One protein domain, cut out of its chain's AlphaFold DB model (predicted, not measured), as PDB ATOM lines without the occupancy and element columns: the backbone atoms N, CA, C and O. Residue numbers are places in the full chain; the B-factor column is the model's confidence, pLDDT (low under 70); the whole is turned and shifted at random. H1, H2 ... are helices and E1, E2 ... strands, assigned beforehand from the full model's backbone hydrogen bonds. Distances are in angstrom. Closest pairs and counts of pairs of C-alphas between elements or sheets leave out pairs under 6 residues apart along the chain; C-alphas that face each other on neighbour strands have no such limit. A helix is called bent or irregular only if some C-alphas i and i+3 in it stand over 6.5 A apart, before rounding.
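AT A GLANCE: This is residues 41 to 84 of the 149 residues of the protein "Putative multimer resolution protein" of Nocardia farcinica (strain IFM 10152) (UniProt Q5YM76). Picture a loose rod with a small, irregular two-stranded hairpin of E1 and E2 in one half and a single helix, H1, leading away from it into the other half. The 15-residue loop from 47 to 61 joins the two strands in the hairpin's half, and residues 77 to 83, of which 77 and 78 belong to H1, stick out free at the other end. The printed part has 44 residues, with two named strands and one named helix in the order E1, E2, H1; the sheet's order is E1 - E2, antiparallel. The class is mixed, helices and strands, with under half of the residues, 20, in named elements. The whole is loose, with a radius of gyration of the C-alphas of 12.7 A, and spans 40 by 19 by 16 A.

IN THESE COORDINATES: Start at Phe 41 and go one residue on to C-alpha 42 at (97.624, 103.155, 144.423), where strand E1 begins; it covers residues 42 to 46 and is 9.2 A long from first to last C-alpha. Read on through residues 47 to 61, a stretch with no named element, to strand E2, residues 62 to 64, 6.8 A long. Then find C-alpha 67 at (107.698, 99.735, 142.810), where helix H1 begins; it covers residues 67 to 78 and runs 16.1 A to C-alpha 78 at (102.967, 92.645, 156.476).

HOW THE PARTS SIT: Look first at E1 and E2, a hairpin of antiparallel neighbour strands whose N-to-C directions stand at 143 degrees. C-alphas 42 and 64 face each other at 4.5 A, and so do 43 and 63 at 5.5 A and 46 and 62 at 4.2 A. Between the two strands, N 43 and O 63 are within hydrogen-bond range, 2.8 A apart. From E2, go across a tight link of 2 residues, Leu 65 and Ser 66, to H1. E1 and H1 are only just apart, with their closest C-alphas at 8.4 A. Along H1, every O i to N i+4 pair is within hydrogen-bond range, and the helix is not bent.

THE WHOLE: Compare C-alphas 49 and 82, those of Pro 49 and Asp 82, and you have the two farthest apart, 40.9 A. The first and last printed C-alphas, of Phe 41 and Gly 84, are 18.5 A apart. The printed part has no cut. The link from E1 to E2 is long, with 15 residues, and its C-alphas lie 10 to 17 A from the mean of all C-alphas. In the B-factor column of this predicted model the mean pLDDT of the printed part is 82.7, and one printed residue, Gly 84, is under 70.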
ATOM      1  N   PHE A  41      98.356  98.586 144.052       84.56
ATOM      2  CA  PHE A  41      98.987  99.607 144.885       84.56
ATOM      3  C   PHE A  41      98.790 100.984 144.263       84.56
ATOM      4  O   PHE A  41      99.367 101.270 143.210       84.56
ATOM      5  N   LEU A  42      97.992 101.829 144.915       86.00
ATOM      6  CA  LEU A  42      97.624 103.155 144.423       86.00
ATOM      7  C   LEU A  42      98.138 104.270 145.325       86.00
ATOM      8  O   LEU A  42      98.327 104.088 146.523       86.00
ATOM      9  N   THR A  43      98.346 105.437 144.729       85.94
ATOM     10  CA  THR A  43      98.589 106.682 145.449       85.94
ATOM     11  C   THR A  43      97.309 107.174 146.115       85.94
ATOM     12  O   THR A  43      96.215 106.974 145.592       85.94
ATOM     13  N   ASP A  44      97.433 107.921 147.209       83.38
ATOM     14  CA  ASP A  44      96.268 108.561 147.841       83.38
ATOM     15  C   ASP A  44      95.674 109.678 146.974       83.38
ATOM     16  O   ASP A  44      94.467 109.930 146.984       83.38
ATOM     17  N   ARG A  45      96.528 110.338 146.185       82.75
ATOM     18  CA  ARG A  45      96.155 111.434 145.284       82.75
ATOM     19  C   ARG A  45      95.746 110.910 143.906       82.75
ATOM     20  O   ARG A  45      96.213 109.858 143.469       82.75
ATOM     21  N   LYS A  46      94.901 111.678 143.207       85.81
ATOM     22  CA  LYS A  46      94.543 111.416 141.804       85.81
ATOM     23  C   LYS A  46      95.767 111.525 140.892       85.81
ATOM     24  O   LYS A  46      96.692 112.295 141.163       85.81
ATOM     25  N   ALA A  47      95.758 110.742 139.820       83.38
ATOM     26  CA  ALA A  47      96.804 110.748 138.815       83.38
ATOM     27  C   ALA A  47      96.889 112.116 138.125       83.38
ATOM     28  O   ALA A  47      95.876 112.754 137.838       83.38
ATOM     29  N   ARG A  48      98.116 112.561 137.840       83.56
ATOM     30  CA  ARG A  48      98.336 113.712 136.957       83.56
ATOM     31  C   ARG A  48      98.031 113.291 135.511       83.56
ATOM     32  O   ARG A  48      98.258 112.126 135.188       83.56
ATOM     33  N   PRO A  49      97.632 114.216 134.619       79.25
ATOM     34  CA  PRO A  49      97.377 113.900 133.206       79.25
ATOM     35  C   PRO A  49      98.571 113.269 132.468       79.25
ATOM     36  O   PRO A  49      98.393 112.613 131.452       79.25
ATOM     37  N   SER A  50      99.789 113.449 132.986       81.94
ATOM     38  CA  SER A  50     101.022 112.876 132.439       81.94
ATOM     39  C   SER A  50     101.246 111.395 132.783       81.94
ATOM     40  O   SER A  50     102.223 110.811 132.322       81.94
ATOM     41  N   VAL A  51     100.429 110.797 133.655       80.81
ATOM     42  CA  VAL A  51     100.566 109.385 134.043       80.81
ATOM     43  C   VAL A  51      99.974 108.509 132.943       80.81
ATOM     44  O   VAL A  51      98.874 108.771 132.463       80.81
ATOM     45  N   ALA A  52     100.693 107.453 132.557       79.56
ATOM     46  CA  ALA A  52     100.210 106.505 131.560       79.56
ATOM     47  C   ALA A  52      98.851 105.925 131.978       79.56
ATOM     48  O   ALA A  52      98.700 105.478 133.113       79.56
ATOM     49  N   VAL A  53      97.894 105.869 131.047       78.88
ATOM     50  CA  VAL A  53      96.517 105.405 131.305       78.88
ATOM     51  C   VAL A  53      96.492 104.027 131.979       78.88
ATOM     52  O   VAL A  53      95.731 103.803 132.911       78.88
ATOM     53  N   ASN A  54      97.399 103.129 131.583       78.31
ATOM     54  CA  ASN A  54      97.528 101.782 132.154       78.31
ATOM     55  C   ASN A  54      98.021 101.746 133.614       78.31
ATOM     56  O   ASN A  54      97.905 100.715 134.276       78.31
ATOM     57  N   ASP A  55      98.607 102.838 134.099       81.25
ATOM     58  CA  ASP A  55      99.024 103.014 135.489       81.25
ATOM     59  C   ASP A  55      98.002 103.828 136.292       81.25
ATOM     60  O   ASP A  55      98.267 104.170 137.441       81.25
ATOM     61  N   VAL A  56      96.830 104.119 135.726       83.38
ATOM     62  CA  VAL A  56      95.725 104.775 136.422       83.38
ATOM     63  C   VAL A  56      94.620 103.756 136.673       83.38
ATOM     64  O   VAL A  56      94.234 102.992 135.794       83.38
ATOM     65  N   ASP A  57      94.108 103.726 137.898       82.75
ATOM     66  CA  ASP A  57      92.909 102.959 138.218       82.75
ATOM     67  C   ASP A  57      91.677 103.639 137.598       82.75
ATOM     68  O   ASP A  57      91.375 104.773 137.980       82.75
ATOM     69  N   PRO A  58      90.936 102.977 136.691       79.94
ATOM     70  CA  PRO A  58      89.777 103.581 136.034       79.94
ATOM     71  C   PRO A  58      88.637 103.898 137.010       79.94
ATOM     72  O   PRO A  58      87.849 104.801 136.748       79.94
ATOM     73  N   SER A  59      88.552 103.189 138.142       81.69
ATOM     74  CA  SER A  59      87.478 103.385 139.123       81.69
ATOM     75  C   SER A  59      87.710 104.595 140.032       81.69
ATOM     76  O   SER A  59      86.772 105.313 140.366       81.69
ATOM     77  N   THR A  60      88.962 104.851 140.427       80.75
ATOM     78  CA  THR A  60      89.302 105.914 141.391       80.75
ATOM     79  C   THR A  60      90.064 107.090 140.776       80.75
ATOM     80  O   THR A  60      90.194 108.143 141.407       80.75
ATOM     81  N   GLY A  61      90.598 106.934 139.562       84.31
ATOM     82  CA  GLY A  61      91.468 107.909 138.903       84.31
ATOM     83  C   GLY A  61      92.823 108.090 139.593       84.31
ATOM     84  O   GLY A  61      93.499 109.096 139.374       84.31
ATOM     85  N   ARG A  62      93.216 107.171 140.482       87.31
ATOM     86  CA  ARG A  62      94.485 107.224 141.222       87.31
ATOM     87  C   ARG A  62      95.595 106.535 140.441       87.31
ATOM     88  O   ARG A  62      95.351 105.570 139.721       87.31
ATOM     89  N   ALA A  63      96.818 107.031 140.599       87.38
ATOM     90  CA  ALA A  63      97.983 106.460 139.938       87.38
ATOM     91  C   ALA A  63      98.515 105.245 140.704       87.38
ATOM     92  O   ALA A  63      98.396 105.155 141.926       87.38
ATOM     93  N   ARG A  64      99.167 104.331 139.991       87.38
ATOM     94  CA  ARG A  64      99.943 103.238 140.565       87.38
ATOM     95  C   ARG A  64     101.117 103.800 141.362       87.38
ATOM     96  O   ARG A  64     101.833 104.685 140.892       87.38
ATOM     97  N   LEU A  65     101.367 103.237 142.539       85.94
ATOM     98  CA  LEU A  65     102.588 103.518 143.291       85.94
ATOM     99  C   LEU A  65     103.837 103.062 142.524       85.94
ATOM    100  O   LEU A  65     103.820 102.104 141.743       85.94
ATOM    101  N   SER A  66     104.955 103.744 142.778       85.50
ATOM    102  CA  SER A  66     106.259 103.263 142.326       85.50
ATOM    103  C   SER A  66     106.569 101.909 142.974       85.50
ATOM    104  O   SER A  66     106.119 101.630 144.087       85.50
ATOM    105  N   TYR A  67     107.357 101.067 142.296       84.56
ATOM    106  CA  TYR A  67     107.698  99.735 142.810       84.56
ATOM    107  C   TYR A  67     108.341  99.809 144.198       84.56
ATOM    108  O   TYR A  67     107.922  99.099 145.103       84.56
ATOM    109  N   ARG A  68     109.309 100.719 144.376       86.50
ATOM    110  CA  ARG A  68     109.993 100.931 145.656       86.50
ATOM    111  C   ARG A  68     109.008 101.279 146.768       86.50
ATOM    112  O   ARG A  68     109.020 100.630 147.805       86.50
ATOM    113  N   ARG A  69     108.127 102.262 146.543       87.25
ATOM    114  CA  ARG A  69     107.181 102.688 147.579       87.25
ATOM    115  C   ARG A  69     106.151 101.609 147.893       87.25
ATOM    116  O   ARG A  69     105.795 101.425 149.050       87.25
ATOM    117  N   ALA A  70     105.689 100.893 146.870       87.69
ATOM    118  CA  ALA A  70     104.802  99.753 147.049       87.69
ATOM    119  C   ALA A  70     105.481  98.629 147.849       87.69
ATOM    120  O   ALA A  70     104.830  98.054 148.710       87.69
ATOM    121  N   ALA A  71     106.767  98.348 147.611       86.12
ATOM    122  CA  ALA A  71     107.526  97.346 148.358       86.12
ATOM    123  C   ALA A  71     107.684  97.734 149.834       86.12
ATOM    124  O   ALA A  71     107.305  96.955 150.698       86.12
ATOM    125  N   GLU A  72     108.128  98.965 150.109       87.56
ATOM    126  CA  GLU A  72     108.276  99.491 151.474       87.56
ATOM    127  C   GLU A  72     106.958  99.410 152.256       87.56
ATOM    128  O   GLU A  72     106.923  98.935 153.391       87.56
ATOM    129  N   LEU A  73     105.855  99.859 151.646       85.94
ATOM    130  CA  LEU A  73     104.537  99.813 152.276       85.94
ATOM    131  C   LEU A  73     104.052  98.376 152.459       85.94
ATOM    132  O   LEU A  73     103.494  98.070 153.506       85.94
ATOM    133  N   PHE A  74     104.258  97.504 151.472       84.00
ATOM    134  CA  PHE A  74     103.825  96.112 151.542       84.00
ATOM    135  C   PHE A  74     104.553  95.345 152.645       84.00
ATOM    136  O   PHE A  74     103.901  94.711 153.469       84.00
ATOM    137  N   GLU A  75     105.876  95.463 152.714       85.88
ATOM    138  CA  GLU A  75     106.679  94.863 153.782       85.88
ATOM    139  C   GLU A  75     106.233  95.408 155.141       85.88
ATOM    140  O   GLU A  75     105.885  94.634 156.026       85.88
ATOM    141  N   SER A  76     106.094  96.733 155.268       83.50
ATOM    142  CA  SER A  76     105.693  97.379 156.527       83.50
ATOM    143  C   SER A  76     104.312  96.933 157.024       83.50
ATOM    144  O   SER A  76     104.136  96.676 158.210       83.50
ATOM    145  N   HIS A  77     103.325  96.807 156.128       82.38
ATOM    146  CA  HIS A  77     101.974  96.348 156.487       82.38
ATOM    147  C   HIS A  77     101.905  94.842 156.730       82.38
ATOM    148  O   HIS A  77     100.924  94.366 157.298       82.38
ATOM    149  N   THR A  78     102.915  94.092 156.286       81.12
ATOM    150  CA  THR A  78     102.967  92.645 156.476       81.12
ATOM    151  C   THR A  78     103.866  92.200 157.629       81.12
ATOM    152  O   THR A  78     103.887  91.014 157.940       81.12
ATOM    153  N   LEU A  79     104.536  93.133 158.314       79.81
ATOM    154  CA  LEU A  79     105.357  92.854 159.501       79.81
ATOM    155  C   LEU A  79     104.571  92.215 160.652       79.81
ATOM    156  O   LEU A  79     105.133  91.434 161.404       79.81
ATOM    157  N   ALA A  80     103.292  92.561 160.805       76.50
ATOM    158  CA  ALA A  80     102.463  92.096 161.917       76.50
ATOM    159  C   ALA A  80     101.841  90.704 161.697       76.50
ATOM    160  O   ALA A  80     101.081  90.244 162.543       76.50
ATOM    161  N   PHE A  81     102.098  90.055 160.557       78.50
ATOM    162  CA  PHE A  81     101.644  88.684 160.327       78.50
ATOM    163  C   PHE A  81     102.668  87.703 160.895       78.50
ATOM    164  O   PHE A  81     103.864  87.899 160.702       78.50
ATOM    165  N   ASP A  82     102.190  86.618 161.505       74.81
ATOM    166  CA  ASP A  82     103.037  85.597 162.143       74.81
ATOM    167  C   ASP A  82     104.063  84.967 161.179       74.81
ATOM    168  O   ASP A  82     105.166  84.611 161.584       74.81
ATOM    169  N   ASP A  83     103.722  84.897 159.887       75.94
ATOM    170  CA  ASP A  83     104.568  84.367 158.806       75.94
ATOM    171  C   ASP A  83     105.182  85.476 157.911       75.94
ATOM    172  O   ASP A  83     105.639  85.211 156.795       75.94
ATOM    173  N   GLY A  84     105.118  86.740 158.345       69.88
ATOM    174  CA  GLY A  84     105.653  87.904 157.636       69.88
ATOM    175  C   GLY A  84     107.099  88.263 158.027       69.88
ATOM    176  O   GLY A  84     107.694  87.619 158.889       69.88
TER     177      GLY A  84